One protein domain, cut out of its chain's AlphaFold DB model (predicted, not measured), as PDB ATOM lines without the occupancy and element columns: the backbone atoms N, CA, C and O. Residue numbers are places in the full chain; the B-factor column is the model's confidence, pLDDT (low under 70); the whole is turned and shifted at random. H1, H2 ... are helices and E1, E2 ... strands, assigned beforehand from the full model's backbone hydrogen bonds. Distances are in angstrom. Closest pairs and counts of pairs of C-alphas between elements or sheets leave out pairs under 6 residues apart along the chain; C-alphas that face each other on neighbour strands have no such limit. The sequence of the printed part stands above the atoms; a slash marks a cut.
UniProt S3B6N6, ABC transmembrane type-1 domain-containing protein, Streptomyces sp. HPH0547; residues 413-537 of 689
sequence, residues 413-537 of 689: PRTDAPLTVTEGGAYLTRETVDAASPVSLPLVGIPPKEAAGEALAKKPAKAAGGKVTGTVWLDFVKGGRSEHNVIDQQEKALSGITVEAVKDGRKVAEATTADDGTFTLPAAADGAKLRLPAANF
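This is residues 413 to 537 of the 689 residues of the protein "ABC transmembrane type-1 domain-containing protein" of Streptomyces sp. HPH0547 (UniProt S3B6N6). With little regular structure, this is a small sandwich: the antiparallel sheet E1-E2-E8-E5-E6 faces the mixed sheet E3-E4-E7, strands crossed at 41 degrees, with long loops 444 to 467 and 475 to 497. The printed part has 125 residues, with strands E1 to E8, then helix H1; 43 are in named elements, mostly strand. It is compact, radius of gyration of the C-alphas 13.7 A, spanning 41 by 33 by 23 A.

E1, residues 419 to 421, and E2, 427 to 429, form a hairpin; N 420 and O 428 are 2.8 A apart. E3, 439 to 443, is parallel to E4, 468 to 474; N 441 and O 471, 2.9 A. E5, 498 to 503, and E6, 506 to 512, form a hairpin; N 499 and O 511, 2.8 A. E7, 518 to 521, is antiparallel to E4; N 519 and O 470, 2.9 A. E8, 529 to 532, is antiparallel to E5 and E2; N 500 and O 531, N 532 and O 427, both 2.8 A. H1, 534 to 537, too short for an O i to N i+4 pair, only grazes E8's sheet.

C-alpha 419 is at (-46.959, 47.730, -22.204), C-alpha 537 at (-46.280, 33.787, -25.440). E4 measures 20.4 A, E6 17.7 A.

The printed part has no cut. Links E3 to E4 and E4 to E5 are long. pLDDT is under 70 at 423 to 424, 458 and 478 to 482.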
ATOM      1  N   PRO A 413     -50.968  42.056 -23.833       87.94
ATOM      2  CA  PRO A 413     -51.369  43.276 -23.149       87.94
ATOM      3  C   PRO A 413     -52.637  43.864 -23.774       87.94
ATOM      4  O   PRO A 413     -52.902  43.714 -24.970       87.94
ATOM      5  N   ARG A 414     -53.394  44.593 -22.958       81.19
ATOM      6  CA  ARG A 414     -54.522  45.419 -23.400       81.19
ATOM      7  C   ARG A 414     -54.018  46.688 -24.106       81.19
ATOM      8  O   ARG A 414     -52.896  47.130 -23.862       81.19
ATOM      9  N   THR A 415     -54.825  47.309 -24.965       80.25
ATOM     10  CA  THR A 415     -54.429  48.514 -25.731       80.25
ATOM     11  C   THR A 415     -54.052  49.698 -24.822       80.25
ATOM     12  O   THR A 415     -53.136  50.472 -25.112       80.25
ATOM     13  N   ASP A 416     -54.745  49.811 -23.692       80.44
ATOM     14  CA  ASP A 416     -54.573  50.786 -22.614       80.44
ATOM     15  C   ASP A 416     -53.507  50.392 -21.569       80.44
ATOM     16  O   ASP A 416     -53.081  51.250 -20.798       80.44
ATOM     17  N   ALA A 417     -53.009  49.149 -21.581       81.00
ATOM     18  CA  ALA A 417     -52.031  48.652 -20.608       81.00
ATOM     19  C   ALA A 417     -50.666  49.374 -20.686       81.00
ATOM     20  O   ALA A 417     -50.267  49.822 -21.763       81.00
ATOM     21  N   PRO A 418     -49.860  49.415 -19.601       83.50
ATOM     22  CA  PRO A 418     -48.542  50.080 -19.559       83.50
ATOM     23  C   PRO A 418     -47.441  49.423 -20.426       83.50
ATOM     24  O   PRO A 418     -46.259  49.765 -20.319       83.50
ATOM     25  N   LEU A 419     -47.816  48.492 -21.302       86.75
ATOM     26  CA  LEU A 419     -46.959  47.730 -22.204       86.75
ATOM     27  C   LEU A 419     -47.092  48.212 -23.662       86.75
ATOM     28  O   LEU A 419     -48.057  48.876 -24.052       86.75
ATOM     29  N   THR A 420     -46.091  47.869 -24.470       86.44
ATOM     30  CA  THR A 420     -46.009  48.099 -25.922       86.44
ATOM     31  C   THR A 420     -45.378  46.896 -26.612       86.44
ATOM     32  O   THR A 420     -44.438  46.306 -26.077       86.44
ATOM     33  N   VAL A 421     -45.875  46.533 -27.795       85.06
ATOM     34  CA  VAL A 421     -45.309  45.440 -28.604       85.06
ATOM     35  C   VAL A 421     -43.981  45.883 -29.219       85.06
ATOM     36  O   VAL A 421     -43.872  46.987 -29.746       85.06
ATOM     37  N   THR A 422     -42.977  45.017 -29.138       82.50
ATOM     38  CA  THR A 422     -41.646  45.183 -29.736       82.50
ATOM     39  C   THR A 422     -41.521  44.268 -30.957       82.50
ATOM     40  O   THR A 422     -42.198  43.240 -31.039       82.50
ATOM     41  N   GLU A 423     -40.635  44.605 -31.897       66.19
ATOM     42  CA  GLU A 423     -40.261  43.704 -32.992       66.19
ATOM     43  C   GLU A 423     -39.876  42.314 -32.449       66.19
ATOM     44  O   GLU A 423     -39.177  42.192 -31.441       66.19
ATOM     45  N   GLY A 424     -40.388  41.255 -33.085       68.25
ATOM     46  CA  GLY A 424     -40.242  39.876 -32.604       68.25
ATOM     47  C   GLY A 424     -41.261  39.426 -31.544       68.25
ATOM     48  O   GLY A 424     -41.132  38.316 -31.042       68.25
ATOM     49  N   GLY A 425     -42.273  40.236 -31.205       77.44
ATOM     50  CA  GLY A 425     -43.426  39.801 -30.398       77.44
ATOM     51  C   GLY A 425     -43.240  39.851 -28.876       77.44
ATOM     52  O   GLY A 425     -44.109  39.397 -28.140       77.44
ATOM     53  N   ALA A 426     -42.136  40.416 -28.385       87.00
ATOM     54  CA  ALA A 426     -41.958  40.700 -26.960       87.00
ATOM     55  C   ALA A 426     -42.746  41.956 -26.540       87.00
ATOM     56  O   ALA A 426     -42.901  42.890 -27.330       87.00
ATOM     57  N   TYR A 427     -43.179  42.033 -25.281       91.00
ATOM     58  CA  TYR A 427     -43.823  43.230 -24.725       91.00
ATOM     59  C   TYR A 427     -42.847  44.001 -23.834       91.00
ATOM     60  O   TYR A 427     -42.144  43.402 -23.028       91.00
ATOM     61  N   LEU A 428     -42.792  45.326 -23.964       92.31
ATOM     62  CA  LEU A 428     -41.885  46.213 -23.225       92.31
ATOM     63  C   LEU A 428     -42.681  47.306 -22.504       92.31
ATOM     64  O   LEU A 428     -43.649  47.817 -23.070       92.31
ATOM     65  N   THR A 429     -42.278  47.711 -21.296       91.25
ATOM     66  CA  THR A 429     -42.923  48.831 -20.590       91.25
ATOM     67  C   THR A 429     -42.735  50.167 -21.319       91.25
ATOM     68  O   THR A 429     -41.657  50.496 -21.838       91.25
ATOM     69  N   ARG A 430     -43.801  50.977 -21.334       88.94
ATOM     70  CA  ARG A 430     -43.798  52.337 -21.901       88.94
ATOM     71  C   ARG A 430     -42.775  53.224 -21.191       88.94
ATOM     72  O   ARG A 430     -41.983  53.898 -21.851       88.94
ATOM     73  N   GLU A 431     -42.711  53.118 -19.870       88.44
ATOM     74  CA  GLU A 431     -41.827  53.889 -18.992       88.44
ATOM     75  C   GLU A 431     -40.755  52.999 -18.335       88.44
ATOM     76  O   GLU A 431     -40.782  51.767 -18.450       88.44
ATOM     77  N   THR A 432     -39.768  53.629 -17.696       90.19
ATOM     78  CA  THR A 432     -38.783  52.956 -16.834       90.19
ATOM     79  C   THR A 432     -39.354  52.746 -15.438       90.19
ATOM     80  O   THR A 432     -40.019  53.634 -14.917       90.19
ATOM     81  N   VAL A 433     -39.053  51.606 -14.821       88.75
ATOM     82  CA  VAL A 433     -39.562  51.221 -13.498       88.75
ATOM     83  C   VAL A 433     -38.550  51.521 -12.394       88.75
ATOM     84  O   VAL A 433     -37.342  51.433 -12.622       88.75
ATOM     85  N   ASP A 434     -39.035  51.844 -11.198       86.94
ATOM     86  CA  ASP A 434     -38.216  52.193 -10.034       86.94
ATOM     87  C   ASP A 434     -38.369  51.183  -8.875       86.94
ATOM     88  O   ASP A 434     -39.293  50.370  -8.840       86.94
ATOM     89  N   ALA A 435     -37.430  51.200  -7.927       84.94
ATOM     90  CA  ALA A 435     -37.393  50.286  -6.782       84.94
ATOM     91  C   ALA A 435     -38.240  50.717  -5.558       84.94
ATOM     92  O   ALA A 435     -38.173  50.065  -4.510       84.94
ATOM     93  N   ALA A 436     -39.011  51.805  -5.650       81.06
ATOM     94  CA  ALA A 436     -39.969  52.249  -4.633       81.06
ATOM     95  C   ALA A 436     -41.432  51.958  -5.028       81.06
ATOM     96  O   ALA A 436     -42.258  51.724  -4.142       81.06
ATOM     97  N   SER A 437     -41.740  51.921  -6.327       83.75
ATOM     98  CA  SER A 437     -43.083  51.740  -6.892       83.75
ATOM     99  C   SER A 437     -43.278  50.324  -7.465       83.75
ATOM    100  O   SER A 437     -42.651  49.978  -8.468       83.75
ATOM    101  N   PRO A 438     -44.154  49.477  -6.890       87.75
ATOM    102  CA  PRO A 438     -44.435  48.158  -7.453       87.75
ATOM    103  C   PRO A 438     -45.088  48.231  -8.839       87.75
ATOM    104  O   PRO A 438     -46.012  49.011  -9.061       87.75
ATOM    105  N   VAL A 439     -44.626  47.390  -9.764       88.94
ATOM    106  CA  VAL A 439     -45.020  47.435 -11.177       88.94
ATOM    107  C   VAL A 439     -46.218  46.528 -11.458       88.94
ATOM    108  O   VAL A 439     -46.175  45.327 -11.189       88.94
ATOM    109  N   SER A 440     -47.257  47.087 -12.073       88.56
ATOM    110  CA  SER A 440     -48.420  46.348 -12.569       88.56
ATOM    111  C   SER A 440     -48.251  45.956 -14.040       88.56
ATOM    112  O   SER A 440     -48.098  46.831 -14.890       88.56
ATOM    113  N   LEU A 441     -48.317  44.656 -14.351       91.00
ATOM    114  CA  LEU A 441     -48.232  44.110 -15.711       91.00
ATOM    115  C   LEU A 441     -49.497  43.287 -16.066       91.00
ATOM    116  O   LEU A 441     -49.459  42.058 -16.026       91.00
ATOM    117  N   PRO A 442     -50.624  43.944 -16.402       90.69
ATOM    118  CA  PRO A 442     -51.860  43.264 -16.791       90.69
ATOM    119  C   PRO A 442     -51.767  42.629 -18.187       90.69
ATOM    120  O   PRO A 442     -51.290  43.251 -19.143       90.69
ATOM    121  N   LEU A 443     -52.283  41.405 -18.309       91.06
ATOM    122  CA  LEU A 443     -52.436  40.661 -19.560       91.06
ATOM    123  C   LEU A 443     -53.887  40.184 -19.728       91.06
ATOM    124  O   LEU A 443     -54.616  39.995 -18.760       91.06
ATOM    125  N   VAL A 444     -54.308  39.973 -20.972       89.19
ATOM    126  CA  VAL A 444     -55.642  39.505 -21.372       89.19
ATOM    127  C   VAL A 444     -55.528  38.461 -22.487       89.19
ATOM    128  O   VAL A 444     -54.464  38.289 -23.076       89.19
ATOM    129  N   GLY A 445     -56.629  37.779 -22.812       85.31
ATOM    130  CA  GLY A 445     -56.714  36.828 -23.934       85.31
ATOM    131  C   GLY A 445     -56.706  35.351 -23.536       85.31
ATOM    132  O   GLY A 445     -57.246  34.543 -24.281       85.31
ATOM    133  N   ILE A 446     -56.198  35.022 -22.345       86.81
ATOM    134  CA  ILE A 446     -56.070  33.644 -21.848       86.81
ATOM    135  C   ILE A 446     -57.452  32.961 -21.719       86.81
ATOM    136  O   ILE A 446     -58.334  33.497 -21.035       86.81
ATOM    137  N   PRO A 447     -57.652  31.769 -22.312       81.56
ATOM    138  CA  PRO A 447     -58.879  30.990 -22.173       81.56
ATOM    139  C   PRO A 447     -59.234  30.627 -20.715       81.56
ATOM    140  O   PRO A 447     -58.384  30.153 -19.957       81.56
ATOM    141  N   PRO A 448     -60.520  30.702 -20.306       78.06
ATOM    142  CA  PRO A 448     -60.945  30.306 -18.958       78.06
ATOM    143  C   PRO A 448     -60.719  28.827 -18.583       78.06
ATOM    144  O   PRO A 448     -60.848  28.496 -17.407       78.06
ATOM    145  N   LYS A 449     -60.411  27.938 -19.548       79.94
ATOM    146  CA  LYS A 449     -59.988  26.538 -19.307       79.94
ATOM    147  C   LYS A 449     -58.589  26.495 -18.678       79.94
ATOM    148  O   LYS A 449     -58.360  25.700 -17.775       79.94
ATOM    149  N   GLU A 450     -57.687  27.364 -19.130       78.75
ATOM    150  CA  GLU A 450     -56.277  27.408 -18.723       78.75
ATOM    151  C   GLU A 450     -56.114  28.167 -17.405       78.75
ATOM    152  O   GLU A 450     -55.604  27.626 -16.427       78.75
ATOM    153  N   ALA A 451     -56.690  29.369 -17.315       78.00
ATOM    154  CA  ALA A 451     -56.667  30.172 -16.092       78.00
ATOM    155  C   ALA A 451     -57.468  29.555 -14.918       78.00
ATOM    156  O   ALA A 451     -57.520  30.134 -13.833       78.00
ATOM    157  N   ALA A 452     -58.113  28.394 -15.094       72.12
ATOM    158  CA  ALA A 452     -58.924  27.739 -14.068       72.12
ATOM    159  C   ALA A 452     -58.112  27.345 -12.820       72.12
ATOM    160  O   ALA A 452     -58.585  27.574 -11.704       72.12
ATOM    161  N   GLY A 453     -56.894  26.817 -13.004       71.81
ATOM    162  CA  GLY A 453     -56.038  26.308 -11.922       71.81
ATOM    163  C   GLY A 453     -55.327  27.380 -11.090       71.81
ATOM    164  O   GLY A 453     -55.121  27.171  -9.898       71.81
ATOM    165  N   GLU A 454     -55.015  28.535 -11.689       80.44
ATOM    166  CA  GLU A 454     -54.137  29.547 -11.079       80.44
ATOM    167  C   GLU A 454     -54.641  30.113  -9.744       80.44
ATOM    168  O   GLU A 454     -55.847  30.157  -9.463       80.44
ATOM    169  N   ALA A 455     -53.719  30.637  -8.934       79.88
ATOM    170  CA  ALA A 455     -54.086  31.397  -7.748       79.88
ATOM    171  C   ALA A 455     -54.847  32.686  -8.114       79.88
ATOM    172  O   ALA A 455     -54.756  33.218  -9.221       79.88
ATOM    173  N   LEU A 456     -55.594  33.226  -7.152       80.75
ATOM    174  CA  LEU A 456     -56.143  34.577  -7.275       80.75
ATOM    175  C   LEU A 456     -55.018  35.598  -7.064       80.75
ATOM    176  O   LEU A 456     -54.274  35.490  -6.082       80.75
ATOM    177  N   ALA A 457     -54.942  36.611  -7.924       76.50
ATOM    178  CA  ALA A 457     -54.065  37.768  -7.770       76.50
ATOM    179  C   ALA A 457     -54.591  38.645  -6.622       76.50
ATOM    180  O   ALA A 457     -55.237  39.660  -6.821       76.50
ATOM    181  N   LYS A 458     -54.405  38.224  -5.367       67.62
ATOM    182  CA  LYS A 458     -55.150  38.829  -4.245       67.62
ATOM    183  C   LYS A 458     -54.740  40.268  -3.921       67.62
ATOM    184  O   LYS A 458     -55.530  40.962  -3.281       67.62
ATOM    185  N   LYS A 459     -53.501  40.673  -4.240       74.25
ATOM    186  CA  LYS A 459     -52.906  41.996  -3.950       74.25
ATOM    187  C   LYS A 459     -51.758  42.300  -4.929       74.25
ATOM    188  O   LYS A 459     -51.062  41.361  -5.311       74.25
ATOM    189  N   PRO A 460     -51.479  43.580  -5.239       77.62
ATOM    190  CA  PRO A 460     -50.217  43.979  -5.857       77.62
ATOM    191  C   PRO A 460     -49.003  43.570  -5.010       77.62
ATOM    192  O   PRO A 460     -49.074  43.528  -3.774       77.62
ATOM    193  N   ALA A 461     -47.870  43.335  -5.674       81.25
ATOM    194  CA  ALA A 461     -46.573  43.168  -5.029       81.25
ATOM    195  C   ALA A 461     -46.240  44.351  -4.099       81.25
ATOM    196  O   ALA A 461     -46.653  45.490  -4.319       81.25
ATOM    197  N   LYS A 462     -45.460  44.086  -3.048       82.81
ATOM    198  CA  LYS A 462     -44.990  45.115  -2.111       82.81
ATOM    199  C   LYS A 462     -43.567  45.525  -2.452       82.81
ATOM    200  O   LYS A 462     -42.729  44.652  -2.653       82.81
ATOM    201  N   ALA A 463     -43.288  46.826  -2.385       80.62
ATOM    202  CA  ALA A 463     -41.936  47.350  -2.531       80.62
ATOM    203  C   ALA A 463     -40.995  46.694  -1.507       80.62
ATOM    204  O   ALA A 463     -41.210  46.775  -0.294       80.62
ATOM    205  N   ALA A 464     -39.950  46.034  -2.003       75.56
ATOM    206  CA  ALA A 464     -38.893  45.445  -1.193       75.56
ATOM    207  C   ALA A 464     -37.654  46.335  -1.325       75.56
ATOM    208  O   ALA A 464     -37.114  46.461  -2.417       75.56
ATOM    209  N   GLY A 465     -37.222  46.975  -0.233       72.50
ATOM    210  CA  GLY A 465     -36.276  48.100  -0.274       72.50
ATOM    211  C   GLY A 465     -35.063  47.891  -1.194       72.50
ATOM    212  O   GLY A 465     -34.236  47.013  -0.947       72.50
ATOM    213  N   GLY A 466     -34.964  48.715  -2.243       79.56
ATOM    214  CA  GLY A 466     -33.886  48.654  -3.235       79.56
ATOM    215  C   GLY A 466     -34.022  47.534  -4.275       79.56
ATOM    216  O   GLY A 466     -33.031  47.180  -4.908       79.56
ATOM    217  N   LYS A 467     -35.210  46.947  -4.453       88.50
ATOM    218  CA  LYS A 467     -35.518  45.944  -5.481       88.50
ATOM    219  C   LYS A 467     -36.760  46.351  -6.267       88.50
ATOM    220  O   LYS A 467     -37.754  46.766  -5.681       88.50
ATOM    221  N   VAL A 468     -36.725  46.156  -7.582       89.56
ATOM    222  CA  VAL A 468     -37.909  46.324  -8.434       89.56
ATOM    223  C   VAL A 468     -38.812  45.107  -8.241       89.56
ATOM    224  O   VAL A 468     -38.406  43.976  -8.501       89.56
ATOM    225  N   THR A 469     -40.037  45.331  -7.778       91.38
ATOM    226  CA  THR A 469     -41.049  44.289  -7.543       91.38
ATOM    227  C   THR A 469     -42.272  44.545  -8.406       91.38
ATOM    228  O   THR A 469     -42.601  45.703  -8.645       91.38
ATOM    229  N   GLY A 470     -43.002  43.511  -8.810       91.19
ATOM    230  CA  GLY A 470     -44.253  43.698  -9.543       91.19
ATOM    231  C   GLY A 470     -45.121  42.450  -9.587       91.19
ATOM    232  O   GLY A 470     -44.737  41.411  -9.050       91.19
ATOM    233  N   THR A 471     -46.283  42.569 -10.227       91.56
ATOM    234  CA  THR A 471     -47.261  41.487 -10.404       91.56
ATOM    235  C   THR A 471     -47.667  41.382 -11.871       91.56
ATOM    236  O   THR A 471     -47.993  42.396 -12.493       91.56
ATOM    237  N   VAL A 472     -47.685  40.159 -12.405       91.94
ATOM    238  CA  VAL A 472     -48.295  39.820 -13.700       91.94
ATOM    239  C   VAL A 472     -49.584  39.043 -13.437       91.94
ATOM    240  O   VAL A 472     -49.592  38.100 -12.641       91.94
ATOM    241  N   TRP A 473     -50.686  39.451 -14.066       91.06
ATOM    242  CA  TRP A 473     -52.003  38.860 -13.819       91.06
ATOM    243  C   TRP A 473     -52.934  38.972 -15.033       91.06
ATOM    244  O   TRP A 473     -52.671  39.729 -15.970       91.06
ATOM    245  N   LEU A 474     -54.026  38.209 -14.994       89.88
ATOM    246  CA  LEU A 474     -55.105  38.223 -15.975       89.88
ATOM    247  C   LEU A 474     -56.145  39.303 -15.622       89.88
ATOM    248  O   LEU A 474     -56.965  39.102 -14.727       89.88
ATOM    249  N   ASP A 475     -56.124  40.411 -16.363       86.12
ATOM    250  CA  ASP A 475     -57.007  41.593 -16.280       86.12
ATOM    251  C   ASP A 475     -58.407  41.283 -16.858       86.12
ATOM    252  O   ASP A 475     -58.869  41.867 -17.843       86.12
ATOM    253  N   PHE A 476     -59.060  40.254 -16.307       82.56
ATOM    254  CA  PHE A 476     -60.365  39.773 -16.759       82.56
ATOM    255  C   PHE A 476     -61.172  39.084 -15.648       82.56
ATOM    256  O   PHE A 476     -60.879  37.956 -15.244       82.56
ATOM    257  N   VAL A 477     -62.292  39.702 -15.258       73.88
ATOM    258  CA  VAL A 477     -63.348  39.065 -14.448       73.88
ATOM    259  C   VAL A 477     -64.532  38.651 -15.325       73.88
ATOM    260  O   VAL A 477     -65.123  39.463 -16.046       73.88
ATOM    261  N   LYS A 478     -64.948  37.382 -15.211       66.75
ATOM    262  CA  LYS A 478     -66.116  36.824 -15.913       66.75
ATOM    263  C   LYS A 478     -67.401  37.552 -15.493       66.75
ATOM    264  O   LYS A 478     -67.976  37.268 -14.446       66.75
ATOM    265  N   GLY A 479     -67.869  38.463 -16.345       65.62
ATOM    266  CA  GLY A 479     -69.023  39.327 -16.073       65.62
ATOM    267  C   GLY A 479     -68.711  40.828 -16.048       65.62
ATOM    268  O   GLY A 479     -69.607  41.598 -15.717       65.62
ATOM    269  N   GLY A 480     -67.484  41.241 -16.398       58.94
ATOM    270  CA  GLY A 480     -67.175  42.613 -16.825       58.94
ATOM    271  C   GLY A 480     -67.354  43.687 -15.750       58.94
ATOM    272  O   GLY A 480     -67.958  44.720 -16.025       58.94
ATOM    273  N   ARG A 481     -66.887  43.424 -14.521       60.25
ATOM    274  CA  ARG A 481     -67.032  44.338 -13.370       60.25
ATOM    275  C   ARG A 481     -65.729  44.699 -12.632       60.25
ATOM    276  O   ARG A 481     -65.831  45.353 -11.600       60.25
ATOM    277  N   SER A 482     -64.551  44.327 -13.144       68.06
ATOM    278  CA  SER A 482     -63.267  44.864 -12.658       68.06
ATOM    279  C   SER A 482     -62.890  46.179 -13.355       68.06
ATOM    280  O   SER A 482     -63.343  46.473 -14.465       68.06
ATOM    281  N   GLU A 483     -62.080  46.992 -12.675       75.69
ATOM    282  CA  GLU A 483     -61.510  48.244 -13.186       75.69
ATOM    283  C   GLU A 483     -60.187  47.944 -13.913       75.69
ATOM    284  O   GLU A 483     -59.346  47.213 -13.394       75.69
ATOM    285  N   HIS A 484     -59.998  48.466 -15.130       80.19
ATOM    286  CA  HIS A 484     -58.872  48.050 -15.979       80.19
ATOM    287  C   HIS A 484     -57.519  48.385 -15.337       80.19
ATOM    288  O   HIS A 484     -57.289  49.523 -14.925       80.19
ATOM    289  N   ASN A 485     -56.570  47.451 -15.397       74.94
ATOM    290  CA  ASN A 485     -55.227  47.571 -14.823       74.94
ATOM    291  C   ASN A 485     -55.212  47.661 -13.278       74.94
ATOM    292  O   ASN A 485     -54.164  47.963 -12.697       74.94
ATOM    293  N   VAL A 486     -56.335  47.371 -12.607       80.44
ATOM    294  CA  VAL A 486     -56.468  47.355 -11.143       80.44
ATOM    295  C   VAL A 486     -56.828  45.944 -10.681       80.44
ATOM    296  O   VAL A 486     -57.919  45.455 -10.940       80.44
ATOM    297  N   ILE A 487     -55.902  45.313  -9.957       80.88
ATOM    298  CA  ILE A 487     -56.013  43.931  -9.474       80.88
ATOM    299  C   ILE A 487     -57.274  43.729  -8.606       80.88
ATOM    300  O   ILE A 487     -57.323  44.188  -7.459       80.88
ATOM    301  N   ASP A 488     -58.264  42.995  -9.128       79.38
ATOM    302  CA  ASP A 488     -59.456  42.552  -8.385       79.38
ATOM    303  C   ASP A 488     -59.187  41.231  -7.629       79.38
ATOM    304  O   ASP A 488     -58.410  40.379  -8.057       79.38
ATOM    305  N   GLN A 489     -59.884  41.003  -6.510       75.31
ATOM    306  CA  GLN A 489     -59.806  39.748  -5.750       75.31
ATOM    307  C   GLN A 489     -60.290  38.511  -6.531       75.31
ATOM    308  O   GLN A 489     -60.020  37.390  -6.096       75.31
ATOM    309  N   GLN A 490     -61.024  38.694  -7.635       77.19
ATOM    310  CA  GLN A 490     -61.501  37.630  -8.527       77.19
ATOM    311  C   GLN A 490     -60.558  37.340  -9.706       77.19
ATOM    312  O   GLN A 490     -60.768  36.353 -10.412       77.19
ATOM    313  N   GLU A 491     -59.537  38.168  -9.932       83.69
ATOM    314  CA  GLU A 491     -58.605  38.009 -11.052       83.69
ATOM    315  C   GLU A 491     -57.521  36.965 -10.759       83.69
ATOM    316  O   GLU A 491     -57.229  36.633  -9.606       83.69
ATOM    317  N   LYS A 492     -56.943  36.392 -11.820       87.31
ATOM    318  CA  LYS A 492     -55.979  35.290 -11.719       87.31
ATOM    319  C   LYS A 492     -54.546  35.791 -11.804       87.31
ATOM    320  O   LYS A 492     -54.204  36.556 -12.699       87.31
ATOM    321  N   ALA A 493     -53.715  35.325 -10.878       88.75
ATOM    322  CA  ALA A 493     -52.268  35.428 -10.978       88.75
ATOM    323  C   ALA A 493     -51.777  34.686 -12.229       88.75
ATOM    324  O   ALA A 493     -52.420  33.730 -12.657       88.75
ATOM    325  N   LEU A 494     -50.649  35.117 -12.800       89.19
ATOM    326  CA  LEU A 494     -50.001  34.407 -13.902       89.19
ATOM    327  C   LEU A 494     -48.593  33.991 -13.485       89.19
ATOM    328  O   LEU A 494     -47.657  34.798 -13.483       89.19
ATOM    329  N   SER A 495     -48.471  32.726 -13.092       89.50
ATOM    330  CA  SER A 495     -47.213  32.088 -12.699       89.50
ATOM    331  C   SER A 495     -46.309  31.784 -13.907       89.50
ATOM    332  O   SER A 495     -46.748  31.817 -15.057       89.50
ATOM    333  N   GLY A 496     -45.017  31.534 -13.673       87.81
ATOM    334  CA  GLY A 496     -44.082  31.070 -14.710       87.81
ATOM    335  C   GLY A 496     -43.663  32.101 -15.773       87.81
ATOM    336  O   GLY A 496     -42.822  31.793 -16.616       87.81
ATOM    337  N   ILE A 497     -44.183  33.332 -15.743       90.94
ATOM    338  CA  ILE A 497     -43.843  34.385 -16.710       90.94
ATOM    339  C   ILE A 497     -42.449  34.935 -16.416       90.94
ATOM    340  O   ILE A 497     -42.166  35.414 -15.318       90.94
ATOM    341  N   THR A 498     -41.584  34.925 -17.426       93.56
ATOM    342  CA  THR A 498     -40.256  35.539 -17.362       93.56
ATOM    343  C   THR A 498     -40.360  37.053 -17.548       93.56
ATOM    344  O   THR A 498     -41.007  37.534 -18.479       93.56
ATOM    345  N   VAL A 499     -39.695  37.813 -16.680       93.56
ATOM    346  CA  VAL A 499     -39.638  39.278 -16.686       93.56
ATOM    347  C   VAL A 499     -38.172  39.713 -16.694       93.56
ATOM    348  O   VAL A 499     -37.430  39.500 -15.735       93.56
ATOM    349  N   GLU A 500     -37.741  40.334 -17.787       94.81
ATOM    350  CA  GLU A 500     -36.365  40.782 -17.998       94.81
ATOM    351  C   GLU A 500     -36.248  42.292 -17.756       94.81
ATOM    352  O   GLU A 500     -36.977  43.084 -18.353       94.81
ATOM    353  N   ALA A 501     -35.288  42.728 -16.943       93.31
ATOM    354  CA  ALA A 501     -34.919  44.137 -16.851       93.31
ATOM    355  C   ALA A 501     -33.956  44.497 -17.990       93.31
ATOM    356  O   ALA A 501     -32.907  43.865 -18.137       93.31
ATOM    357  N   VAL A 502     -34.279  45.529 -18.769       92.00
ATOM    358  CA  VAL A 502     -33.522  45.965 -19.949       92.00
ATOM    359  C   VAL A 502     -33.067  47.421 -19.806       92.00
ATOM    360  O   VAL A 502     -33.877  48.316 -19.558       92.00
ATOM    361  N   LYS A 503     -31.768  47.665 -20.011       91.19
ATOM    362  CA  LYS A 503     -31.143  48.997 -20.126       91.19
ATOM    363  C   LYS A 503     -30.292  49.035 -21.391       91.19
ATOM    364  O   LYS A 503     -29.602  48.064 -21.689       91.19
ATOM    365  N   ASP A 504     -30.372  50.120 -22.159       84.00
ATOM    366  CA  ASP A 504     -29.628  50.310 -23.419       84.00
ATOM    367  C   ASP A 504     -29.735  49.116 -24.395       84.00
ATOM    368  O   ASP A 504     -28.760  48.698 -25.021       84.00
ATOM    369  N   GLY A 505     -30.925  48.504 -24.465       80.25
ATOM    370  CA  GLY A 505     -31.209  47.311 -25.273       80.25
ATOM    371  C   GLY A 505     -30.641  45.988 -24.735       80.25
ATOM    372  O   GLY A 505     -30.882  44.941 -25.334       80.25
ATOM    373  N   ARG A 506     -29.915  45.990 -23.609       86.31
ATOM    374  CA  ARG A 506     -29.306  44.798 -22.994       86.31
ATOM    375  C   ARG A 506     -30.061  44.353 -21.741       86.31
ATOM    376  O   ARG A 506     -30.451  45.182 -20.920       86.31
ATOM    377  N   LYS A 507     -30.206  43.036 -21.560       93.00
ATOM    378  CA  LYS A 507     -30.699  42.439 -20.310       93.00
ATOM    379  C   LYS A 507     -29.691  42.687 -19.181       93.00
ATOM    380  O   LYS A 507     -28.524  42.333 -19.322       93.00
ATOM    381  N   VAL A 508     -30.147  43.288 -18.082       92.75
ATOM    382  CA  VAL A 508     -29.350  43.552 -16.866       92.75
ATOM    383  C   VAL A 508     -29.781  42.704 -15.668       92.75
ATOM    384  O   VAL A 508     -28.990  42.514 -14.748       92.75
ATOM    385  N   ALA A 509     -31.013  42.191 -15.669       92.00
ATOM    386  CA  ALA A 509     -31.516  41.236 -14.685       92.00
ATOM    387  C   ALA A 509     -32.736  40.472 -15.227       92.00
ATOM    388  O   ALA A 509     -33.292  40.836 -16.262       92.00
ATOM    389  N   GLU A 510     -33.155  39.433 -14.512       94.62
ATOM    390  CA  GLU A 510     -34.243  38.531 -14.893       94.62
ATOM    391  C   GLU A 510     -34.898  37.943 -13.641       94.62
ATOM    392  O   GLU A 510     -34.218  37.732 -12.633       94.62
ATOM    393  N   ALA A 511     -36.207  37.710 -13.694       93.44
ATOM    394  CA  ALA A 511     -36.973  37.015 -12.667       93.44
ATOM    395  C   ALA A 511     -38.174  36.309 -13.308       93.44
ATOM    396  O   ALA A 511     -38.725  36.803 -14.289       93.44
ATOM    397  N   THR A 512     -38.607  35.192 -12.733       93.00
ATOM    398  CA  THR A 512     -39.844  34.493 -13.120       93.00
ATOM    399  C   THR A 512     -40.933  34.793 -12.089       93.00
ATOM    400  O   THR A 512     -40.615  34.965 -10.909       93.00
ATOM    401  N   THR A 513     -42.201  34.880 -12.500       92.56
ATOM    402  CA  THR A 513     -43.319  35.048 -11.561       92.56
ATOM    403  C   THR A 513     -43.578  33.785 -10.744       92.56
ATOM    404  O   THR A 513     -43.557  32.667 -11.263       92.56
ATOM    405  N   ALA A 514     -43.837  33.977  -9.450       89.25
ATOM    406  CA  ALA A 514     -44.293  32.930  -8.541       89.25
ATOM    407  C   ALA A 514     -45.790  32.617  -8.734       89.25
ATOM    408  O   ALA A 514     -46.488  33.299  -9.486       89.25
ATOM    409  N   ASP A 515     -46.295  31.624  -8.001       86.38
ATOM    410  CA  ASP A 515     -47.693  31.166  -8.011       86.38
ATOM    411  C   ASP A 515     -48.725  32.285  -7.744       86.38
ATOM    412  O   ASP A 515     -49.876  32.181  -8.156       86.38
ATOM    413  N   ASP A 516     -48.331  33.366  -7.056       85.44
ATOM    414  CA  ASP A 516     -49.164  34.550  -6.790       85.44
ATOM    415  C   ASP A 516     -49.016  35.671  -7.842       85.44
ATOM    416  O   ASP A 516     -49.550  36.769  -7.674       85.44
ATOM    417  N   GLY A 517     -48.300  35.393  -8.936       87.88
ATOM    418  CA  GLY A 517     -48.039  36.314 -10.040       87.88
ATOM    419  C   GLY A 517     -46.957  37.347  -9.732       87.88
ATOM    420  O   GLY A 517     -46.650  38.177 -10.590       87.88
ATOM    421  N   THR A 518     -46.371  37.346  -8.528       91.69
ATOM    422  CA  THR A 518     -45.359  38.339  -8.150       91.69
ATOM    423  C   THR A 518     -43.963  37.969  -8.645       91.69
ATOM    424  O   THR A 518     -43.588  36.799  -8.717       91.69
ATOM    425  N   PHE A 519     -43.164  38.985  -8.975       93.38
ATOM    426  CA  PHE A 519     -41.741  38.858  -9.296       93.38
ATOM    427  C   PHE A 519     -40.908  39.873  -8.500       93.38
ATOM    428  O   PHE A 519     -41.405  40.893  -8.014       93.38
ATOM    429  N   THR A 520     -39.609  39.601  -8.352       93.31
ATOM    430  CA  THR A 520     -38.655  40.491  -7.671       93.31
ATOM    431  C   THR A 520     -37.310  40.479  -8.387       93.31
ATOM    432  O   THR A 520     -36.614  39.467  -8.409       93.31
ATOM    433  N   LEU A 521     -36.924  41.631  -8.925       91.56
ATOM    434  CA  LEU A 521     -35.661  41.872  -9.617       91.56
ATOM    435  C   LEU A 521     -34.643  42.556  -8.677       91.56
ATOM    436  O   LEU A 521     -35.025  43.317  -7.784       91.56
ATOM    437  N   PRO A 522     -33.330  42.314  -8.843       92.94
ATOM    438  CA  PRO A 522     -32.282  42.945  -8.039       92.94
ATOM    439  C   PRO A 522     -32.164  44.455  -8.308       92.94
ATOM    440  O   PRO A 522     -32.594  44.946  -9.349       92.94
ATOM    441  N   ALA A 523     -31.479  45.176  -7.412       88.88
ATOM    442  CA  ALA A 523     -31.252  46.628  -7.485       88.88
ATOM    443  C   ALA A 523     -30.718  47.141  -8.840       88.88
ATOM    444  O   ALA A 523     -30.996  48.270  -9.229       88.88
ATOM    445  N   ALA A 524     -29.990  46.314  -9.598       88.69
ATOM    446  CA  ALA A 524     -29.513  46.660 -10.940       88.69
ATOM    447  C   ALA A 524     -30.644  46.977 -11.947       88.69
ATOM    448  O   ALA A 524     -30.398  47.662 -12.944       88.69
ATOM    449  N   ALA A 525     -31.872  46.510 -11.684       88.31
ATOM    450  CA  ALA A 525     -33.067  46.784 -12.479       88.31
ATOM    451  C   ALA A 525     -33.698  48.167 -12.220       88.31
ATOM    452  O   ALA A 525     -34.546  48.580 -13.003       88.31
ATOM    453  N   ASP A 526     -33.294  48.895 -11.175       90.12
ATOM    454  CA  ASP A 526     -33.821  50.231 -10.863       90.12
ATOM    455  C   ASP A 526     -33.532  51.219 -12.009       90.12
ATOM    456  O   ASP A 526     -32.382  51.357 -12.437       90.12
ATOM    457  N   GLY A 527     -34.562  51.838 -12.587       88.56
ATOM    458  CA  GLY A 527     -34.462  52.651 -13.806       88.56
ATOM    459  C   GLY A 527     -34.301  51.853 -15.113       88.56
ATOM    460  O   GLY A 527     -33.846  52.406 -16.112       88.56
ATOM    461  N   ALA A 528     -34.607  50.551 -15.133       91.50
ATOM    462  CA  ALA A 528     -34.708  49.759 -16.367       91.50
ATOM    463  C   ALA A 528     -36.108  49.869 -16.996       91.50
ATOM    464  O   ALA A 528     -37.056  50.305 -16.351       91.50
ATOM    465  N   LYS A 529     -36.270  49.400 -18.237       93.38
ATOM    466  CA  LYS A 529     -37.584  48.974 -18.751       93.38
ATOM    467  C   LYS A 529     -37.774  47.484 -18.492       93.38
ATOM    468  O   LYS A 529     -36.791  46.746 -18.523       93.38
ATOM    469  N   LEU A 530     -39.005  47.026 -18.271       93.50
ATOM    470  CA  LEU A 530     -39.286  45.590 -18.164       93.50
ATOM    471  C   LEU A 530     -39.734  45.039 -19.513       93.50
ATOM    472  O   LEU A 530     -40.602  45.622 -20.165       93.50
ATOM    473  N   ARG A 531     -39.140  43.917 -19.918       92.94
ATOM    474  CA  ARG A 531     -39.490  43.152 -21.113       92.94
ATOM    475  C   ARG A 531     -40.066  41.800 -20.705       92.94
ATOM    476  O   ARG A 531     -39.447  41.061 -19.946       92.94
ATOM    477  N   LEU A 532     -41.228  41.473 -21.251       93.12
ATOM    478  CA  LEU A 532     -41.780  40.128 -21.284       93.12
ATOM    479  C   LEU A 532     -41.341  39.510 -22.628       93.12
ATOM    480  O   LEU A 532     -41.870  39.923 -23.667       93.12
ATOM    481  N   PRO A 533     -40.333  38.616 -22.665       90.50
ATOM    482  CA  PRO A 533     -39.855  38.016 -23.908       90.50
ATOM    483  C   PRO A 533     -40.950  37.205 -24.608       90.50
ATOM    484  O   PRO A 533     -41.796  36.593 -23.959       90.50
ATOM    485  N   ALA A 534     -40.886  37.145 -25.941       86.88
ATOM    486  CA  ALA A 534     -41.855  36.429 -26.776       86.88
ATOM    487  C   ALA A 534     -41.992  34.932 -26.428       86.88
ATOM    488  O   ALA A 534     -43.045  34.350 -26.653       86.88
ATOM    489  N   ALA A 535     -40.964  34.323 -25.824       86.69
ATOM    490  CA  ALA A 535     -40.998  32.943 -25.336       86.69
ATOM    491  C   ALA A 535     -42.071  32.687 -24.256       86.69
ATOM    492  O   ALA A 535     -42.541  31.563 -24.134       86.69
ATOM    493  N   ASN A 536     -42.522  33.715 -23.524       87.75
ATOM    494  CA  ASN A 536     -43.664  33.590 -22.606       87.75
ATOM    495  C   ASN A 536     -44.994  33.306 -23.336       87.75
ATOM    496  O   ASN A 536     -45.932  32.798 -22.720       87.75
ATOM    497  N   PHE A 537     -45.066  33.671 -24.623       87.06
ATOM    498  CA  PHE A 537     -46.280  33.787 -25.440       87.06
ATOM    499  C   PHE A 537     -46.154  33.034 -26.779       87.06
ATOM    500  O   PHE A 537     -46.913  33.274 -27.717       87.06
TER     501      PHE A 537